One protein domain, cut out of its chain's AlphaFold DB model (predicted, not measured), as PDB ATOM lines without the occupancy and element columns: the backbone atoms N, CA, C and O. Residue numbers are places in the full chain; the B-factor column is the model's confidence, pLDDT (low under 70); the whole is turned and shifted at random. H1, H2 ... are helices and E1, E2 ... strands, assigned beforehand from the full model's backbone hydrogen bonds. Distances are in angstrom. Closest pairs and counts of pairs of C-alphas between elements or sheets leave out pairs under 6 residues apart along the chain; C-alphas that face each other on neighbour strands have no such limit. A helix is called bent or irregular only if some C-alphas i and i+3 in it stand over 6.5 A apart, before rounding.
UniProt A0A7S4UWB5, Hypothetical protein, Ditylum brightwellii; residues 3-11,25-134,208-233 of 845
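AT A GLANCE: This is residues 3 to 11, 25 to 134 and 208 to 233 of the 845 residues of the protein "Hypothetical protein" of Ditylum brightwellii (UniProt A0A7S4UWB5). One helix, H4, forms the core, and shorter helices pack round it, with H2, H3, H5 and H9 on it and H6 packing on H3 and H5. A small two-stranded ribbon, E1 and E2, lies to one side, and H7 and H8 lie far from it, beyond H6. The printed part has 145 residues, under half of them in named elements, in the order E1 E2 H1 H2 H3 H4 H5 H6 H7 H8 H9: two antiparallel strands and nine helices, mostly helix by class. It is compact and rounded, with a radius of gyration of the C-alphas of 15.6 A and spans of 40 by 36 by 34 A.

IN THESE COORDINATES: E1, residues 3 to 6, begins at C-alpha 3 (-25.713, 7.136, 49.182), and E2, residues 26 to 30, is 13.0 A long. H4, residues 80 to 92, is the longest helix, 18.2 A from C-alpha 80 (-18.626, 21.827, 36.598) to C-alpha 92. H3 covers residues 63 to 70, 10.2 A, H5 residues 97 to 103, 10.0 A, and H6 residues 115 to 122, 10.6 A. H1 is residues 39 to 42, H2 50 to 53, H7 128 to 132 and H8 208 to 212. H9, residues 223 to 229, ends at C-alpha 229 (-29.313, 15.041, 56.867). H5 is irregular, but only just, with C-alphas 98 and 101 6.7 A apart; H9 is irregular, with C-alphas 224 and 227 7.0 A apart.

HOW THE PARTS SIT: E1 and E2 are antiparallel at 142 degrees, with N 4 and O 28 3.0 A apart and N 26 and O 6 2.8 A apart, within hydrogen-bond range. The closest C-alphas of E2 and H4, those of His 29 and Ser 89, are 5.8 A apart. H4 is the hub. It touches H2, closest at the C-alphas of Val 50 and Pro 81, 5.5 A. With residues 84 to 88 alone it touches H3, its partner in a helical hairpin, opposite ways at a steep tilt of 41 degrees, closest at Ile 64 and Ile 84, C-alphas 6.7 A apart. With residues 91 to 92 alone it touches H9, about perpendicular at 80 degrees, closest at Ala 92 and Arg 224, C-alphas 5.9 A apart. With residues 86 to 90 alone it touches H5, at a steep tilt of 50 degrees, opposite ways, the C-alphas of Ala 86 and His 103 being closest at 6.8 A. H6 touches H3 at a shallow tilt of 27 degrees, opposite ways, closest at Ala 67 and Ala 120, C-alphas 5.1 A apart. H6 and H8 only just touch, with 3 pairs of C-alphas within 8 A, the closest Asp 119 and Met 208 at 6.3 A. H7 is close to but not clearly touching H8, and H1 touches no helix. Every O i to N i+4 pair is within range in H3, H4, H6, H7 and H8, against 1 of 3 in H5 and in H9, each with 3 of 4 O i to N i+3 pairs within range; H1 and H2 are too short for an O i to N i+4 pair.

THE WHOLE: The two C-alphas farthest apart, of Leu 40 and Asn 134, are 47.8 A apart. Residues 12 to 24 and 135 to 207 are not printed, with gaps of 13.5 A and 13.6 A between the C-alphas across the cuts. Of the links printed whole, H5 to H6 is long. Residues 35 to 41, of which 39 to 41 belong to H1, and residues 217 to 222 stand free. The mean pLDDT of the printed part is 84.6; it is under 70 at residues 7 to 11, 25, 128 to 134, 213 and 216 to 222.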
ATOM      1  N   SER A   3     -25.907   7.422  47.765       93.50
ATOM      2  CA  SER A   3     -25.713   7.136  49.182       93.50
ATOM      3  C   SER A   3     -26.499   5.890  49.542       93.50
ATOM      4  O   SER A   3     -27.603   5.702  49.028       93.50
ATOM      5  N   ARG A   4     -25.962   5.045  50.417       88.44
ATOM      6  CA  ARG A   4     -26.652   3.839  50.886       88.44
ATOM      7  C   ARG A   4     -26.273   3.517  52.322       88.44
ATOM      8  O   ARG A   4     -25.179   3.862  52.759       88.44
ATOM      9  N   PHE A   5     -27.174   2.852  53.033       84.81
ATOM     10  CA  PHE A   5     -26.901   2.332  54.365       84.81
ATOM     11  C   PHE A   5     -26.223   0.964  54.248       84.81
ATOM     12  O   PHE A   5     -26.770   0.049  53.633       84.81
ATOM     13  N   GLU A   6     -25.030   0.825  54.816       79.06
ATOM     14  CA  GLU A   6     -24.272  -0.426  54.835       79.06
ATOM     15  C   GLU A   6     -24.142  -0.949  56.260       79.06
ATOM     16  O   GLU A   6     -23.895  -0.183  57.192       79.06
ATOM     17  N   LYS A   7     -24.260  -2.267  56.439       66.50
ATOM     18  CA  LYS A   7     -23.906  -2.900  57.712       66.50
ATOM     19  C   LYS A   7     -22.391  -2.825  57.912       66.50
ATOM     20  O   LYS A   7     -21.620  -2.871  56.957       66.50
ATOM     21  N   SER A   8     -21.967  -2.684  59.163       55.09
ATOM     22  CA  SER A   8     -20.554  -2.732  59.533       55.09
ATOM     23  C   SER A   8     -19.996  -4.139  59.255       55.09
ATOM     24  O   SER A   8     -20.197  -5.044  60.059       55.09
ATOM     25  N   ASN A   9     -19.277  -4.323  58.143       46.50
ATOM     26  CA  ASN A   9     -18.613  -5.595  57.812       46.50
ATOM     27  C   ASN A   9     -17.169  -5.685  58.348       46.50
ATOM     28  O   ASN A   9     -16.388  -6.528  57.907       46.50
ATOM     29  N   THR A  10     -16.768  -4.840  59.305       40.41
ATOM     30  CA  THR A  10     -15.438  -4.973  59.911       40.41
ATOM     31  C   THR A  10     -15.420  -6.139  60.890       40.41
ATOM     32  O   THR A  10     -16.025  -6.078  61.960       40.41
ATOM     33  N   ALA A  11     -14.675  -7.188  60.537       36.28
ATOM     34  CA  ALA A  11     -14.249  -8.209  61.479       36.28
ATOM     35  C   ALA A  11     -13.568  -7.534  62.679       36.28
ATOM     36  O   ALA A  11     -12.560  -6.843  62.529       36.28
ATOM     37  N   GLY A  25     -25.050  -0.117  61.475       67.38
ATOM     38  CA  GLY A  25     -24.640   0.224  60.111       67.38
ATOM     39  C   GLY A  25     -24.370   1.726  59.931       67.38
ATOM     40  O   GLY A  25     -24.769   2.551  60.753       67.38
ATOM     41  N   ALA A  26     -23.690   2.086  58.843       84.44
ATOM     42  CA  ALA A  26     -23.309   3.457  58.516       84.44
ATOM     43  C   ALA A  26     -23.760   3.841  57.102       84.44
ATOM     44  O   ALA A  26     -23.783   3.016  56.189       84.44
ATOM     45  N   ILE A  27     -24.082   5.120  56.902       87.94
ATOM     46  CA  ILE A  27     -24.355   5.664  55.569       87.94
ATOM     47  C   ILE A  27     -23.017   5.861  54.850       87.94
ATOM     48  O   ILE A  27     -22.090   6.467  55.389       87.94
ATOM     49  N   LYS A  28     -22.916   5.342  53.628       89.69
ATOM     50  CA  LYS A  28     -21.763   5.513  52.742       89.69
ATOM     51  C   LYS A  28     -22.152   6.315  51.512       89.69
ATOM     52  O   LYS A  28     -23.248   6.137  50.978       89.69
ATOM     53  N   HIS A  29     -21.238   7.165  51.049       92.94
ATOM     54  CA  HIS A  29     -21.458   8.087  49.936       92.94
ATOM     55  C   HIS A  29     -20.463   7.815  48.806       92.94
ATOM     56  O   HIS A  29     -19.252   7.862  49.017       92.94
ATOM     57  N   TYR A  30     -20.963   7.573  47.596       93.94
ATOM     58  CA  TYR A  30     -20.150   7.215  46.437       93.94
ATOM     59  C   TYR A  30     -20.438   8.127  45.241       93.94
ATOM     60  O   TYR A  30     -21.572   8.241  44.761       93.94
ATOM     61  N   ALA A  31     -19.397   8.752  44.697       95.19
ATOM     62  CA  ALA A  31     -19.451   9.356  43.372       95.19
ATOM     63  C   ALA A  31     -19.520   8.238  42.322       95.19
ATOM     64  O   ALA A  31     -18.748   7.286  42.390       95.19
ATOM     65  N   VAL A  32     -20.440   8.343  41.362       96.56
ATOM     66  CA  VAL A  32     -20.639   7.349  40.294       96.56
ATOM     67  C   VAL A  32     -20.965   8.052  38.980       96.56
ATOM     68  O   VAL A  32     -21.515   9.156  38.990       96.56
ATOM     69  N   ASN A  33     -20.664   7.398  37.859       97.19
ATOM     70  CA  ASN A  33     -21.002   7.896  36.529       97.19
ATOM     71  C   ASN A  33     -22.450   7.524  36.185       97.19
ATOM     72  O   ASN A  33     -22.753   6.358  35.932       97.19
ATOM     73  N   ALA A  34     -23.342   8.518  36.150       96.88
ATOM     74  CA  ALA A  34     -24.765   8.301  35.871       96.88
ATOM     75  C   ALA A  34     -25.018   7.659  34.493       96.88
ATOM     76  O   ALA A  34     -25.941   6.866  34.354       96.88
ATOM     77  N   CYS A  35     -24.156   7.921  33.504       95.81
ATOM     78  CA  CYS A  35     -24.254   7.337  32.164       95.81
ATOM     79  C   CYS A  35     -24.055   5.810  32.121       95.81
ATOM     80  O   CYS A  35     -24.431   5.179  31.135       95.81
ATOM     81  N   LEU A  36     -23.464   5.213  33.164       95.94
ATOM     82  CA  LEU A  36     -23.213   3.772  33.251       95.94
ATOM     83  C   LEU A  36     -23.977   3.092  34.387       95.94
ATOM     84  O   LEU A  36     -24.078   1.872  34.360       95.94
ATOM     85  N   MET A  37     -24.519   3.833  35.354       94.81
ATOM     86  CA  MET A  37     -25.263   3.273  36.483       94.81
ATOM     87  C   MET A  37     -26.691   2.895  36.053       94.81
ATOM     88  O   MET A  37     -27.509   3.793  35.844       94.81
ATOM     89  N   PRO A  38     -27.050   1.598  35.941       92.69
ATOM     90  CA  PRO A  38     -28.430   1.224  35.658       92.69
ATOM     91  C   PRO A  38     -29.327   1.680  36.809       92.69
ATOM     92  O   PRO A  38     -29.010   1.428  37.971       92.69
ATOM     93  N   VAL A  39     -30.477   2.284  36.505       91.69
ATOM     94  CA  VAL A  39     -31.414   2.754  37.544       91.69
ATOM     95  C   VAL A  39     -31.843   1.624  38.491       91.69
ATOM     96  O   VAL A  39     -31.945   1.831  39.694       91.69
ATOM     97  N   LEU A  40     -31.989   0.400  37.971       91.69
ATOM     98  CA  LEU A  40     -32.344  -0.788  38.753       91.69
ATOM     99  C   LEU A  40     -31.232  -1.242  39.717       91.69
ATOM    100  O   LEU A  40     -31.522  -1.917  40.699       91.69
ATOM    101  N   ALA A  41     -29.973  -0.866  39.470       91.56
ATOM    102  CA  ALA A  41     -28.869  -1.113  40.398       91.56
ATOM    103  C   ALA A  41     -28.835  -0.096  41.554       91.56
ATOM    104  O   ALA A  41     -28.152  -0.330  42.549       91.56
ATOM    105  N   ALA A  42     -29.560   1.025  41.432       91.44
ATOM    106  CA  ALA A  42     -29.684   2.054  42.466       91.44
ATOM    107  C   ALA A  42     -30.857   1.797  43.432       91.44
ATOM    108  O   ALA A  42     -31.157   2.644  44.272       91.44
ATOM    109  N   ASP A  43     -31.517   0.641  43.327       87.81
ATOM    110  CA  ASP A  43     -32.540   0.191  44.270       87.81
ATOM    111  C   ASP A  43     -32.012   0.226  45.720       87.81
ATOM    112  O   ASP A  43     -30.957  -0.339  46.022       87.81
ATOM    113  N   GLY A  44     -32.717   0.936  46.606       84.75
ATOM    114  CA  GLY A  44     -32.304   1.180  47.997       84.75
ATOM    115  C   GLY A  44     -31.265   2.290  48.210       84.75
ATOM    116  O   GLY A  44     -30.786   2.460  49.330       84.75
ATOM    117  N   CYS A  45     -30.907   3.052  47.172       90.81
ATOM    118  CA  CYS A  45     -29.972   4.177  47.276       90.81
ATOM    119  C   CYS A  45     -30.693   5.537  47.289       90.81
ATOM    120  O   CYS A  45     -31.724   5.728  46.648       90.81
ATOM    121  N   HIS A  46     -30.078   6.525  47.939       93.50
ATOM    122  CA  HIS A  46     -30.425   7.940  47.801       93.50
ATOM    123  C   HIS A  46     -29.518   8.602  46.751       93.50
ATOM    124  O   HIS A  46     -28.292   8.572  46.878       93.50
ATOM    125  N   ILE A  47     -30.109   9.187  45.705       95.94
ATOM    126  CA  ILE A  47     -29.376   9.837  44.609       95.94
ATOM    127  C   ILE A  47     -29.326  11.345  44.851       95.94
ATOM    128  O   ILE A  47     -30.355  11.990  45.019       95.94
ATOM    129  N   THR A  48     -28.125  11.918  44.791       97.00
ATOM    130  CA  THR A  48     -27.903  13.368  44.865       97.00
ATOM    131  C   THR A  48     -27.193  13.852  43.603       97.00
ATOM    132  O   THR A  48     -26.092  13.383  43.279       97.00
ATOM    133  N   THR A  49     -27.832  14.779  42.889       97.88
ATOM    134  CA  THR A  49     -27.289  15.519  41.737       97.88
ATOM    135  C   THR A  49     -26.822  16.915  42.170       97.88
ATOM    136  O   THR A  49     -26.888  17.245  43.355       97.88
ATOM    137  N   VAL A  50     -26.312  17.731  41.241       98.06
ATOM    138  CA  VAL A  50     -25.769  19.065  41.560       98.06
ATOM    139  C   VAL A  50     -26.838  20.013  42.121       98.06
ATOM    140  O   VAL A  50     -26.559  20.781  43.038       98.06
ATOM    141  N   GLU A  51     -28.074  19.895  41.644       96.94
ATOM    142  CA  GLU A  51     -29.233  20.685  42.063       96.94
ATOM    143  C   GLU A  51     -29.648  20.346  43.501       96.94
ATOM    144  O   GLU A  51     -30.150  21.197  44.231       96.94
ATOM    145  N   GLY A  52     -29.411  19.098  43.924       95.25
ATOM    146  CA  GLY A  52     -29.640  18.653  45.297       95.25
ATOM    147  C   GLY A  52     -28.618  19.210  46.293       95.25
ATOM    148  O   GLY A  52     -28.902  19.250  47.485       95.25
ATOM    149  N   VAL A  53     -27.449  19.657  45.820       95.62
ATOM    150  CA  VAL A  53     -26.398  20.240  46.671       95.62
ATOM    151  C   VAL A  53     -26.754  21.678  47.067       95.62
ATOM    152  O   VAL A  53     -26.601  22.056  48.229       95.62
ATOM    153  N   GLY A  54     -27.258  22.476  46.121       94.81
ATOM    154  CA  GLY A  54     -27.654  23.869  46.340       94.81
ATOM    155  C   GLY A  54     -28.114  24.559  45.054       94.81
ATOM    156  O   GLY A  54     -27.999  23.992  43.968       94.81
ATOM    157  N   SER A  55     -28.623  25.790  45.174       96.00
ATOM    158  CA  SER A  55     -29.235  26.566  44.079       96.00
ATOM    159  C   SER A  55     -28.888  28.055  44.185       96.00
ATOM    160  O   SER A  55     -28.619  28.567  45.269       96.00
ATOM    161  N   VAL A  56     -28.933  28.780  43.064       95.12
ATOM    162  CA  VAL A  56     -28.789  30.245  43.025       95.12
ATOM    163  C   VAL A  56     -29.970  30.971  43.675       95.12
ATOM    164  O   VAL A  56     -29.855  32.148  44.028       95.12
ATOM    165  N   LYS A  57     -31.114  30.296  43.832       92.94
ATOM    166  CA  LYS A  57     -32.298  30.867  44.468       92.94
ATOM    167  C   LYS A  57     -31.985  31.221  45.924       92.94
ATOM    168  O   LYS A  57     -31.422  30.414  46.656       92.94
ATOM    169  N   ASP A  58     -32.365  32.431  46.328       88.56
ATOM    170  CA  ASP A  58     -32.174  32.951  47.687       88.56
ATOM    171  C   ASP A  58     -30.694  32.945  48.169       88.56
ATOM    172  O   ASP A  58     -30.442  32.923  49.370       88.56
ATOM    173  N   ASP A  59     -29.718  32.984  47.238       85.31
ATOM    174  CA  ASP A  59     -28.256  32.844  47.478       85.31
ATOM    175  C   ASP A  59     -27.885  31.556  48.249       85.31
ATOM    176  O   ASP A  59     -26.917  31.523  49.008       85.31
ATOM    177  N   ASN A  60     -28.643  30.473  48.038       89.69
ATOM    178  CA  ASN A  60     -28.467  29.178  48.705       89.69
ATOM    179  C   ASN A  60     -27.396  28.289  48.038       89.69
ATOM    180  O   ASN A  60     -27.612  27.100  47.771       89.69
ATOM    181  N   LEU A  61     -26.232  28.871  47.741       92.94
ATOM    182  CA  LEU A  61     -25.093  28.112  47.234       92.94
ATOM    183  C   LEU A  61     -24.444  27.322  48.366       92.94
ATOM    184  O   LEU A  61     -24.039  27.879  49.388       92.94
ATOM    185  N   HIS A  62     -24.245  26.028  48.140       93.19
ATOM    186  CA  HIS A  62     -23.437  25.215  49.037       93.19
ATOM    187  C   HIS A  62     -21.983  25.734  49.064       93.19
ATOM    188  O   HIS A  62     -21.483  26.175  48.022       93.19
ATOM    189  N   PRO A  63     -21.237  25.633  50.183       91.75
ATOM    190  CA  PRO A  63     -19.851  26.111  50.258       91.75
ATOM    191  C   PRO A  63     -18.915  25.575  49.165       91.75
ATOM    192  O   PRO A  63     -17.999  26.282  48.752       91.75
ATOM    193  N   ILE A  64     -19.172  24.368  48.650       93.38
ATOM    194  CA  ILE A  64     -18.468  23.816  47.476       93.38
ATOM    195  C   ILE A  64     -18.770  24.630  46.210       93.38
ATOM    196  O   ILE A  64     -17.854  25.017  45.490       93.38
ATOM    197  N   GLN A  65     -20.049  24.908  45.942       95.75
ATOM    198  CA  GLN A  65     -20.485  25.682  44.777       95.75
ATOM    199  C   GLN A  65     -19.937  27.112  44.849       95.75
ATOM    200  O   GLN A  65     -19.403  27.618  43.864       95.75
ATOM    201  N   ARG A  66     -19.988  27.745  46.030       93.38
ATOM    202  CA  ARG A  66     -19.435  29.091  46.248       93.38
ATOM    203  C   ARG A  66     -17.916  29.129  46.051       93.38
ATOM    204  O   ARG A  66     -17.438  30.016  45.352       93.38
ATOM    205  N   ALA A  67     -17.173  28.128  46.534       92.31
ATOM    206  CA  ALA A  67     -15.721  28.050  46.336       92.31
ATOM    207  C   ALA A  67     -15.356  27.970  44.846       92.31
ATOM    208  O   ALA A  67     -14.445  28.653  44.380       92.31
ATOM    209  N   MET A  68     -16.107  27.172  44.082       95.25
ATOM    210  CA  MET A  68     -15.917  27.038  42.636       95.25
ATOM    211  C   MET A  68     -16.166  28.355  41.887       95.25
ATOM    212  O   MET A  68     -15.442  28.657  40.934       95.25
ATOM    213  N   VAL A  69     -17.144  29.159  42.321       94.38
ATOM    214  CA  VAL A  69     -17.397  30.504  41.777       94.38
ATOM    215  C   VAL A  69     -16.260  31.458  42.137       94.38
ATOM    216  O   VAL A  69     -15.644  32.048  41.245       94.38
ATOM    217  N   ASP A  70     -15.959  31.581  43.428       89.44
ATOM    218  CA  ASP A  70     -15.058  32.603  43.965       89.44
ATOM    219  C   ASP A  70     -13.600  32.387  43.535       89.44
ATOM    220  O   ASP A  70     -12.842  33.345  43.388       89.44
ATOM    221  N   MET A  71     -13.203  31.139  43.271       90.19
ATOM    222  CA  MET A  71     -11.849  30.799  42.815       90.19
ATOM    223  C   MET A  71     -11.707  30.674  41.296       90.19
ATOM    224  O   MET A  71     -10.639  30.294  40.810       90.19
ATOM    225  N   HIS A  72     -12.740  31.037  40.528       93.56
ATOM    226  CA  HIS A  72     -12.755  30.934  39.064       93.56
ATOM    227  C   HIS A  72     -12.570  29.490  38.556       93.56
ATOM    228  O   HIS A  72     -11.939  29.252  37.523       93.56
ATOM    229  N   GLY A  73     -13.121  28.513  39.282       95.38
ATOM    230  CA  GLY A  73     -13.076  27.087  38.945       95.38
ATOM    231  C   GLY A  73     -13.986  26.683  37.778       95.38
ATOM    232  O   GLY A  73     -14.006  25.515  37.403       95.38
ATOM    233  N   SER A  74     -14.729  27.623  37.187       97.38
ATOM    234  CA  SER A  74     -15.690  27.379  36.106       97.38
ATOM    235  C   SER A  74     -15.510  28.384  34.960       97.38
ATOM    236  O   SER A  74     -15.445  29.591  35.197       97.38
ATOM    237  N   GLN A  75     -15.430  27.878  33.723       97.25
ATOM    238  CA  GLN A  75     -15.381  28.670  32.482       97.25
ATOM    239  C   GLN A  75     -16.581  28.356  31.584       97.25
ATOM    240  O   GLN A  75     -17.596  29.020  31.738       97.25
ATOM    241  N   CYS A  76     -16.502  27.342  30.702       97.50
ATOM    242  CA  CYS A  76     -17.652  26.935  29.881       97.50
ATOM    243  C   CYS A  76     -18.816  26.430  30.739       97.50
ATOM    244  O   CYS A  76     -19.955  26.697  30.400       97.50
ATOM    245  N   GLY A  77     -18.503  25.758  31.855       97.44
ATOM    246  CA  GLY A  77     -19.456  25.276  32.850       97.44
ATOM    247  C   GLY A  77     -19.901  23.820  32.693       97.44
ATOM    248  O   GLY A  77     -20.441  23.282  33.653       97.44
ATOM    249  N   PHE A  78     -19.642  23.168  31.555       98.12
ATOM    250  CA  PHE A  78     -20.200  21.842  31.245       98.12
ATOM    251  C   PHE A  78     -19.693  20.729  32.181       98.12
ATOM    252  O   PHE A  78     -20.465  19.937  32.711       98.12
ATOM    253  N   CYS A  79     -18.393  20.726  32.498       97.88
ATOM    254  CA  CYS A  79     -17.804  19.765  33.439       97.88
ATOM    255  C   CYS A  79     -18.104  20.071  34.922       97.88
ATOM    256  O   CYS A  79     -17.859  19.235  35.797       97.88
ATOM    257  N   THR A  80     -18.563  21.289  35.230       98.31
ATOM    258  CA  THR A  80     -18.626  21.827  36.598       98.31
ATOM    259  C   THR A  80     -19.570  21.035  37.517       98.31
ATOM    260  O   THR A  80     -19.139  20.715  38.629       98.31
ATOM    261  N   PRO A  81     -20.784  20.623  37.089       98.44
ATOM    262  CA  PRO A  81     -21.664  19.773  37.894       98.44
ATOM    263  C   PRO A  81     -21.012  18.468  38.365       98.44
ATOM    264  O   PRO A  81     -21.052  18.140  39.552       98.44
ATOM    265  N   GLY A  82     -20.354  17.741  37.454       97.56
ATOM    266  CA  GLY A  82     -19.707  16.467  37.771       97.56
ATOM    267  C   GLY A  82     -18.556  16.616  38.769       97.56
ATOM    268  O   GLY A  82     -18.402  15.784  39.663       97.56
ATOM    269  N   ILE A  83     -17.780  17.698  38.653       97.75
ATOM    270  CA  ILE A  83     -16.695  18.029  39.589       97.75
ATOM    271  C   ILE A  83     -17.258  18.350  40.977       97.75
ATOM    272  O   ILE A  83     -16.753  17.843  41.976       97.75
ATOM    273  N   ILE A  84     -18.319  19.155  41.058       97.56
ATOM    274  CA  ILE A  84     -18.932  19.535  42.337       97.56
ATOM    275  C   ILE A  84     -19.485  18.316  43.064       97.56
ATOM    276  O   ILE A  84     -19.245  18.166  44.259       97.56
ATOM    277  N   VAL A  85     -20.168  17.417  42.354       96.94
ATOM    278  CA  VAL A  85     -20.702  16.182  42.943       96.94
ATOM    279  C   VAL A  85     -19.577  15.242  43.399       96.94
ATOM    280  O   VAL A  85     -19.730  14.570  44.420       96.94
ATOM    281  N   ALA A  86     -18.439  15.212  42.698       95.69
ATOM    282  CA  ALA A  86     -17.258  14.471  43.139       95.69
ATOM    283  C   ALA A  86     -16.662  15.071  44.428       95.69
ATOM    284  O   ALA A  86     -16.465  14.349  45.402       95.69
ATOM    285  N   ILE A  87     -16.469  16.395  44.496       94.38
ATOM    286  CA  ILE A  87     -16.004  17.077  45.722       94.38
ATOM    287  C   ILE A  87     -17.002  16.870  46.872       94.38
ATOM    288  O   ILE A  87     -16.597  16.643  48.010       94.38
ATOM    289  N   TYR A  88     -18.305  16.902  46.592       94.12
ATOM    290  CA  TYR A  88     -19.350  16.666  47.588       94.12
ATOM    291  C   TYR A  88     -19.262  15.256  48.178       94.12
ATOM    292  O   TYR A  88     -19.236  15.107  49.397       94.12
ATOM    293  N   SER A  89     -19.107  14.233  47.330       92.88
ATOM    294  CA  SER A  89     -18.909  12.850  47.781       92.88
ATOM    295  C   SER A  89     -17.612  12.664  48.566       92.88
ATOM    296  O   SER A  89     -17.594  11.896  49.524       92.88
ATOM    297  N   LEU A  90     -16.529  13.340  48.178       89.38
ATOM    298  CA  LEU A  90     -15.257  13.307  48.900       89.38
ATOM    299  C   LEU A  90     -15.421  13.843  50.331       89.38
ATOM    300  O   LEU A  90     -15.043  13.183  51.299       89.38
ATOM    301  N   LEU A  91     -16.012  15.033  50.462       86.50
ATOM    302  CA  LEU A  91     -16.165  15.716  51.748       86.50
ATOM    303  C   LEU A  91     -17.192  15.028  52.658       86.50
ATOM    304  O   LEU A  91     -17.001  15.031  53.871       86.50
ATOM    305  N   ALA A  92     -18.212  14.377  52.088       87.31
ATOM    306  CA  ALA A  92     -19.166  13.550  52.829       87.31
ATOM    307  C   ALA A  92     -18.503  12.360  53.553       87.31
ATOM    308  O   ALA A  92     -19.032  11.864  54.542       87.31
ATOM    309  N   ASN A  93     -17.334  11.908  53.083       83.06
ATOM    310  CA  ASN A  93     -16.567  10.816  53.687       83.06
ATOM    311  C   ASN A  93     -15.379  11.307  54.547       83.06
ATOM    312  O   ASN A  93     -14.492  10.515  54.856       83.06
ATOM    313  N   ASN A  94     -15.337  12.591  54.938       73.12
ATOM    314  CA  ASN A  94     -14.264  13.197  55.752       73.12
ATOM    315  C   ASN A  94     -12.842  13.044  55.172       73.12
ATOM    316  O   ASN A  94     -11.864  12.925  55.912       73.12
ATOM    317  N   ALA A  95     -12.711  13.039  53.847       70.81
ATOM    318  CA  ALA A  95     -11.429  12.826  53.190       70.81
ATOM    319  C   ALA A  95     -10.526  14.081  53.174       70.81
ATOM    320  O   ALA A  95     -10.992  15.223  53.218       70.81
ATOM    321  N   THR A  96      -9.212  13.846  53.098       72.62
ATOM    322  CA  THR A  96      -8.143  14.862  53.221       72.62
ATOM    323  C   THR A  96      -7.681  15.410  51.865       72.62
ATOM    324  O   THR A  96      -8.085  14.912  50.809       72.62
ATOM    325  N   THR A  97      -6.780  16.401  51.862       73.94
ATOM    326  CA  THR A  97      -6.150  16.888  50.619       73.94
ATOM    327  C   THR A  97      -5.407  15.790  49.854       73.94
ATOM    328  O   THR A  97      -5.359  15.846  48.625       73.94
ATOM    329  N   ALA A  98      -4.891  14.763  50.542       72.44
ATOM    330  CA  ALA A  98      -4.203  13.634  49.915       72.44
ATOM    331  C   ALA A  98      -5.131  12.798  49.016       72.44
ATOM    332  O   ALA A  98      -4.714  12.343  47.953       72.44
ATOM    333  N   HIS A  99      -6.398  12.641  49.412       77.50
ATOM    334  CA  HIS A  99      -7.403  11.878  48.663       77.50
ATOM    335  C   HIS A  99      -8.081  12.701  47.562       77.50
ATOM    336  O   HIS A  99      -8.670  12.134  46.645       77.50
ATOM    337  N   MET A 100      -7.998  14.033  47.628       84.62
ATOM    338  CA  MET A 100      -8.699  14.935  46.711       84.62
ATOM    339  C   MET A 100      -8.276  14.747  45.254       84.62
ATOM    340  O   MET A 100      -9.133  14.645  44.377       84.62
ATOM    341  N   GLU A 101      -6.970  14.655  44.991       80.06
ATOM    342  CA  GLU A 101      -6.461  14.518  43.620       80.06
ATOM    343  C   GLU A 101      -6.919  13.200  42.989       80.06
ATOM    344  O   GLU A 101      -7.377  13.190  41.852       80.06
ATOM    345  N   GLU A 102      -6.909  12.111  43.761       83.00
ATOM    346  CA  GLU A 102      -7.402  10.796  43.328       83.00
ATOM    347  C   GLU A 102      -8.910  10.778  43.077       83.00
ATOM    348  O   GLU A 102      -9.414  10.085  42.189       83.00
ATOM    349  N   HIS A 103      -9.659  11.553  43.856       87.75
ATOM    350  CA  HIS A 103     -11.107  11.616  43.719       87.75
ATOM    351  C   HIS A 103     -11.551  12.362  42.456       87.75
ATOM    352  O   HIS A 103     -12.649  12.116  41.961       87.75
ATOM    353  N   LEU A 104     -10.696  13.238  41.917       90.00
ATOM    354  CA  LEU A 104     -10.972  14.044  40.726       90.00
ATOM    355  C   LEU A 104     -10.352  13.495  39.430       90.00
ATOM    356  O   LEU A 104     -10.559  14.099  38.380       90.00
ATOM    357  N   ASP A 105      -9.651  12.353  39.458       86.81
ATOM    358  CA  ASP A 105      -9.011  11.760  38.264       86.81
ATOM    359  C   ASP A 105      -9.986  11.541  37.089       86.81
ATOM    360  O   ASP A 105      -9.593  11.617  35.929       86.81
ATOM    361  N   GLY A 106     -11.255  11.243  37.394       90.44
ATOM    362  CA  GLY A 106     -12.303  10.968  36.403       90.44
ATOM    363  C   GLY A 106     -13.029  12.192  35.870       90.44
ATOM    364  O   GLY A 106     -13.980  12.048  35.106       90.44
ATOM    365  N   ASN A 107     -12.647  13.389  36.306       94.88
ATOM    366  CA  ASN A 107     -13.307  14.619  35.915       94.88
ATOM    367  C   ASN A 107     -12.423  15.382  34.935       94.88
ATOM    368  O   ASN A 107     -11.407  15.954  35.322       94.88
ATOM    369  N   LEU A 108     -12.830  15.429  33.668       95.31
ATOM    370  CA  LEU A 108     -12.080  16.133  32.635       95.31
ATOM    371  C   LEU A 108     -12.570  17.575  32.472       95.31
ATOM    372  O   LEU A 108     -13.767  17.851  32.456       95.31
ATOM    373  N   CYS A 109     -11.628  18.506  32.331       95.25
ATOM    374  CA  CYS A 109     -11.897  19.907  32.037       95.25
ATOM    375  C   CYS A 109     -10.979  20.411  30.921       95.25
ATOM    376  O   CYS A 109      -9.752  20.402  31.048       95.25
ATOM    377  N   ARG A 110     -11.579  20.911  29.835       96.62
ATOM    378  CA  ARG A 110     -10.843  21.429  28.672       96.62
ATOM    379  C   ARG A 110     -10.483  22.916  28.774       96.62
ATOM    380  O   ARG A 110      -9.580  23.367  28.078       96.62
ATOM    381  N   CYS A 111     -11.154  23.670  29.649       96.88
ATOM    382  CA  CYS A 111     -11.056  25.134  29.693       96.88
ATOM    383  C   CYS A 111     -10.130  25.673  30.796       96.88
ATOM    384  O   CYS A 111      -9.353  26.597  30.568       96.88
ATOM    385  N   THR A 112     -10.212  25.134  32.018       94.12
ATOM    386  CA  THR A 112      -9.613  25.778  33.207       94.12
ATOM    387  C   THR A 112      -8.141  25.448  33.433       94.12
ATOM    388  O   THR A 112      -7.463  26.173  34.161       94.12
ATOM    389  N   GLY A 113      -7.656  24.339  32.866       92.31
ATOM    390  CA  GLY A 113      -6.344  23.785  33.202       92.31
ATOM    391  C   GLY A 113      -6.243  23.267  34.646       92.31
ATOM    392  O   GLY A 113      -5.140  23.204  35.179       92.31
ATOM    393  N   TYR A 114      -7.374  22.930  35.282       92.62
ATOM    394  CA  TYR A 114      -7.532  22.325  36.622       92.62
ATOM    395  C   TYR A 114      -7.089  23.146  37.834       92.62
ATOM    396  O   TYR A 114      -7.732  23.061  38.875       92.62
ATOM    397  N   ARG A 115      -6.049  23.976  37.731       90.88
ATOM    398  CA  ARG A 115      -5.488  24.721  38.869       90.88
ATOM    399  C   ARG A 115      -6.542  25.440  39.737       90.88
ATOM    400  O   ARG A 115      -6.539  25.197  40.939       90.88
ATOM    401  N   PRO A 116      -7.466  26.268  39.200       91.94
ATOM    402  CA  PRO A 116      -8.475  26.930  40.040       91.94
ATOM    403  C   PRO A 116      -9.514  25.968  40.647       91.94
ATOM    404  O   PRO A 116     -10.082  26.272  41.690       91.94
ATOM    405  N   ILE A 117      -9.751  24.805  40.030       93.88
ATOM    406  CA  ILE A 117     -10.633  23.758  40.573       93.88
ATOM    407  C   ILE A 117      -9.972  23.114  41.795       93.88
ATOM    408  O   ILE A 117     -10.613  22.938  42.829       93.88
ATOM    409  N   TRP A 118      -8.679  22.798  41.696       90.44
ATOM    410  CA  TRP A 118      -7.916  22.257  42.819       90.44
ATOM    411  C   TRP A 118      -7.783  23.258  43.965       90.44
ATOM    412  O   TRP A 118      -7.938  22.858  45.114       90.44
ATOM    413  N   ASP A 119      -7.563  24.545  43.672       87.81
ATOM    414  CA  ASP A 119      -7.578  25.604  44.693       87.81
ATOM    415  C   ASP A 119      -8.922  25.596  45.461       87.81
ATOM    416  O   ASP A 119      -8.934  25.567  46.695       87.81
ATOM    417  N   ALA A 120     -10.052  25.534  44.739       90.31
ATOM    418  CA  ALA A 120     -11.390  25.493  45.335       90.31
ATOM    419  C   ALA A 120     -11.600  24.249  46.209       90.31
ATOM    420  O   ALA A 120     -12.000  24.377  47.365       90.31
ATOM    421  N   ALA A 121     -11.284  23.058  45.696       89.94
ATOM    422  CA  ALA A 121     -11.448  21.806  46.432       89.94
ATOM    423  C   ALA A 121     -10.586  21.764  47.707       89.94
ATOM    424  O   ALA A 121     -11.095  21.453  48.783       89.94
ATOM    425  N   ARG A 122      -9.300  22.140  47.619       86.19
ATOM    426  CA  ARG A 122      -8.374  22.134  48.770       86.19
ATOM    427  C   ARG A 122      -8.804  23.090  49.870       86.19
ATOM    428  O   ARG A 122      -8.667  22.751  51.040       86.19
ATOM    429  N   SER A 123      -9.364  24.246  49.514       85.06
ATOM    430  CA  SER A 123      -9.851  25.228  50.493       85.06
ATOM    431  C   SER A 123     -10.951  24.698  51.425       85.06
ATOM    432  O   SER A 123     -11.238  25.311  52.452       85.06
ATOM    433  N   LEU A 124     -11.557  23.558  51.075       85.81
ATOM    434  CA  LEU A 124     -12.649  22.912  51.798       85.81
ATOM    435  C   LEU A 124     -12.192  21.686  52.606       85.81
ATOM    436  O   LEU A 124     -12.974  21.166  53.408       85.81
ATOM    437  N   CYS A 125     -10.956  21.220  52.413       81.25
ATOM    438  CA  CYS A 125     -10.371  20.105  53.157       81.25
ATOM    439  C   CYS A 125      -9.983  20.535  54.583       81.25
ATOM    440  O   CYS A 125      -9.658  21.695  54.838       81.25
ATOM    441  N   SER A 126     -10.026  19.599  55.533       72.56
ATOM    442  CA  SER A 126      -9.746  19.871  56.952       72.56
ATOM    443  C   SER A 126      -8.266  20.125  57.260       72.56
ATOM    444  O   SER A 126      -7.954  20.779  58.246       72.56
ATOM    445  N   ASP A 127      -7.364  19.624  56.420       72.31
ATOM    446  CA  ASP A 127      -5.902  19.633  56.561       72.31
ATOM    447  C   ASP A 127      -5.215  20.762  55.764       72.31
ATOM    448  O   ASP A 127      -4.003  20.760  55.559       72.31
ATOM    449  N   ILE A 128      -5.977  21.767  55.322       69.62
ATOM    450  CA  ILE A 128      -5.462  22.895  54.532       69.62
ATOM    451  C   ILE A 128      -4.343  23.679  55.241       69.62
ATOM    452  O   ILE A 128      -3.441  24.186  54.576       69.62
ATOM    453  N   GLU A 129      -4.340  23.750  56.578       61.62
ATOM    454  CA  GLU A 129      -3.285  24.435  57.339       61.62
ATOM    455  C   GLU A 129      -1.904  23.797  57.122       61.62
ATOM    456  O   GLU A 129      -0.909  24.518  57.018       61.62
ATOM    457  N   ASP A 130      -1.825  22.473  56.958       60.44
ATOM    458  CA  ASP A 130      -0.563  21.774  56.675       60.44
ATOM    459  C   ASP A 130      -0.043  22.086  55.263       60.44
ATOM    460  O   ASP A 130       1.171  22.173  55.039       60.44
ATOM    461  N   VAL A 131      -0.958  22.338  54.321       62.28
ATOM    462  CA  VAL A 131      -0.642  22.774  52.955       62.28
ATOM    463  C   VAL A 131      -0.214  24.247  52.929       62.28
ATOM    464  O   VAL A 131       0.768  24.588  52.270       62.28
ATOM    465  N   CYS A 132      -0.896  25.123  53.674       54.12
ATOM    466  CA  CYS A 132      -0.627  26.564  53.705       54.12
ATOM    467  C   CYS A 132       0.609  26.955  54.541       54.12
ATOM    468  O   CYS A 132       1.194  28.011  54.302       54.12
ATOM    469  N   THR A 133       1.042  26.129  55.503       51.72
ATOM    470  CA  THR A 133       2.182  26.424  56.403       51.72
ATOM    471  C   THR A 133       3.541  25.896  55.918       51.72
ATOM    472  O   THR A 133       4.521  25.964  56.656       51.72
ATOM    473  N   ASN A 134       3.652  25.421  54.670       49.06
ATOM    474  CA  ASN A 134       4.902  24.933  54.057       49.06
ATOM    475  C   ASN A 134       5.576  23.716  54.737       49.06
ATOM    476  O   ASN A 134       6.713  23.396  54.386       49.06
ATOM    477  N   MET A 208      -6.803  30.254  48.973       77.25
ATOM    478  CA  MET A 208      -7.291  29.197  49.864       77.25
ATOM    479  C   MET A 208      -7.433  29.700  51.305       77.25
ATOM    480  O   MET A 208      -8.495  29.542  51.905       77.25
ATOM    481  N   SER A 209      -6.409  30.380  51.830       72.06
ATOM    482  CA  SER A 209      -6.412  30.921  53.197       72.06
ATOM    483  C   SER A 209      -7.484  32.002  53.383       72.06
ATOM    484  O   SER A 209      -8.198  32.024  54.388       72.06
ATOM    485  N   SER A 210      -7.647  32.884  52.388       70.88
ATOM    486  CA  SER A 210      -8.697  33.903  52.391       70.88
ATOM    487  C   SER A 210     -10.089  33.272  52.405       70.88
ATOM    488  O   SER A 210     -10.951  33.735  53.150       70.88
ATOM    489  N   TYR A 211     -10.321  32.218  51.620       75.19
ATOM    490  CA  TYR A 211     -11.621  31.549  51.569       75.19
ATOM    491  C   TYR A 211     -11.939  30.779  52.860       75.19
ATOM    492  O   TYR A 211     -13.050  30.859  53.378       75.19
ATOM    493  N   GLN A 212     -10.951  30.115  53.464       72.56
ATOM    494  CA  GLN A 212     -11.135  29.428  54.746       72.56
ATOM    495  C   GLN A 212     -11.584  30.387  55.863       72.56
ATOM    496  O   GLN A 212     -12.365  30.009  56.736       72.56
ATOM    497  N   SER A 213     -11.136  31.647  55.824       66.50
ATOM    498  CA  SER A 213     -11.524  32.659  56.813       66.50
ATOM    499  C   SER A 213     -13.019  33.013  56.789       66.50
ATOM    500  O   SER A 213     -13.545  33.445  57.817       66.50
ATOM    501  N   VAL A 214     -13.692  32.798  55.651       70.81
ATOM    502  CA  VAL A 214     -15.118  33.102  55.437       70.81
ATOM    503  C   VAL A 214     -16.018  31.863  55.476       70.81
ATOM    504  O   VAL A 214     -17.239  32.005  55.413       70.81
ATOM    505  N   LEU A 215     -15.453  30.659  55.626       71.69
ATOM    506  CA  LEU A 215     -16.242  29.449  55.848       71.69
ATOM    507  C   LEU A 215     -16.981  29.522  57.201       71.69
ATOM    508  O   LEU A 215     -16.403  29.988  58.189       71.69
ATOM    509  N   PRO A 216     -18.230  29.025  57.288       66.38
ATOM    510  CA  PRO A 216     -18.953  28.941  58.555       66.38
ATOM    511  C   PRO A 216     -18.147  28.139  59.590       66.38
ATOM    512  O   PRO A 216     -17.799  26.984  59.345       66.38
ATOM    513  N   LYS A 217     -17.827  28.758  60.737       58.47
ATOM    514  CA  LYS A 217     -17.000  28.160  61.809       58.47
ATOM    515  C   LYS A 217     -17.804  27.377  62.855       58.47
ATOM    516  O   LYS A 217     -17.207  26.763  63.736       58.47
ATOM    517  N   ASP A 218     -19.133  27.401  62.779       50.69
ATOM    518  CA  ASP A 218     -19.996  26.835  63.814       50.69
ATOM    519  C   ASP A 218     -20.130  25.312  63.688       50.69
ATOM    520  O   ASP A 218     -20.714  24.781  62.742       50.69
ATOM    521  N   SER A 219     -19.659  24.607  64.717       45.22
ATOM    522  CA  SER A 219     -19.670  23.144  64.854       45.22
ATOM    523  C   SER A 219     -21.067  22.509  64.962       45.22
ATOM    524  O   SER A 219     -21.171  21.293  65.079       45.22
ATOM    525  N   ALA A 220     -22.140  23.305  64.935       39.72
ATOM    526  CA  ALA A 220     -23.532  22.850  65.010       39.72
ATOM    527  C   ALA A 220     -24.299  22.969  63.674       39.72
ATOM    528  O   ALA A 220     -25.460  22.583  63.608       39.72
ATOM    529  N   SER A 221     -23.670  23.487  62.610       51.81
ATOM    530  CA  SER A 221     -24.260  23.616  61.262       51.81
ATOM    531  C   SER A 221     -23.255  23.176  60.198       51.81
ATOM    532  O   SER A 221     -22.809  23.934  59.338       51.81
ATOM    533  N   SER A 222     -22.816  21.925  60.304       69.06
ATOM    534  CA  SER A 222     -21.870  21.362  59.354       69.06
ATOM    535  C   SER A 222     -22.598  21.139  58.035       69.06
ATOM    536  O   SER A 222     -23.266  20.133  57.852       69.06
ATOM    537  N   TRP A 223     -22.449  22.050  57.080       81.06
ATOM    538  CA  TRP A 223     -22.790  21.803  55.677       81.06
ATOM    539  C   TRP A 223     -22.179  20.482  55.152       81.06
ATOM    540  O   TRP A 223     -22.699  19.902  54.208       81.06
ATOM    541  N   ARG A 224     -21.129  19.941  55.802       81.50
ATOM    542  CA  ARG A 224     -20.590  18.596  55.520       81.50
ATOM    543  C   ARG A 224     -21.516  17.452  55.948       81.50
ATOM    544  O   ARG A 224     -21.375  16.361  55.415       81.50
ATOM    545  N   ASN A 225     -22.449  17.691  56.870       84.69
ATOM    546  CA  ASN A 225     -23.471  16.729  57.289       84.69
ATOM    547  C   ASN A 225     -24.713  16.769  56.392       84.69
ATOM    548  O   ASN A 225     -25.523  15.854  56.472       84.69
ATOM    549  N   GLN A 226     -24.840  17.755  55.492       90.19
ATOM    550  CA  GLN A 226     -25.963  17.843  54.552       90.19
ATOM    551  C   GLN A 226     -26.256  16.509  53.819       90.19
ATOM    552  O   GLN A 226     -27.427  16.145  53.758       90.19
ATOM    553  N   PRO A 227     -25.266  15.724  53.333       90.25
ATOM    554  CA  PRO A 227     -25.523  14.404  52.745       90.25
ATOM    555  C   PRO A 227     -26.228  13.414  53.684       90.25
ATOM    556  O   PRO A 227     -27.037  12.611  53.224       90.25
ATOM    557  N   ILE A 228     -25.889  13.450  54.976       87.88
ATOM    558  CA  ILE A 228     -26.466  12.598  56.021       87.88
ATOM    559  C   ILE A 228     -27.872  13.098  56.354       87.88
ATOM    560  O   ILE A 228     -28.806  12.306  56.369       87.88
ATOM    561  N   ASP A 229     -28.032  14.410  56.533       89.25
ATOM    562  CA  ASP A 229     -29.313  15.041  56.867       89.25
ATOM    563  C   ASP A 229     -30.352  14.890  55.740       89.25
ATOM    564  O   ASP A 229     -31.555  14.839  55.993       89.25
ATOM    565  N   MET A 230     -29.902  14.814  54.482       90.75
ATOM    566  CA  MET A 230     -30.752  14.552  53.315       90.75
ATOM    567  C   MET A 230     -31.102  13.071  53.135       90.75
ATOM    568  O   MET A 230     -31.960  12.751  52.309       90.75
ATOM    569  N   PHE A 231     -30.421  12.156  53.828       90.50
ATOM    570  CA  PHE A 231     -30.626  10.728  53.629       90.50
ATOM    571  C   PHE A 231     -31.981  10.293  54.222       90.50
ATOM    572  O   PHE A 231     -32.229  10.528  55.402       90.50
ATOM    573  N   PRO A 232     -32.879   9.653  53.447       88.50
ATOM    574  CA  PRO A 232     -34.213   9.313  53.936       88.50
ATOM    575  C   PRO A 232     -34.204   8.307  55.099       88.50
ATOM    576  O   PRO A 232     -33.658   7.211  54.966       88.50
ATOM    577  N   ASP A 233     -34.922   8.609  56.186       83.44
ATOM    578  CA  ASP A 233     -35.096   7.703  57.341       83.44
ATOM    579  C   ASP A 233     -35.733   6.347  56.963       83.44
ATOM    580  O   ASP A 233     -35.517   5.309  57.601       83.44
TER     581      ASP A 233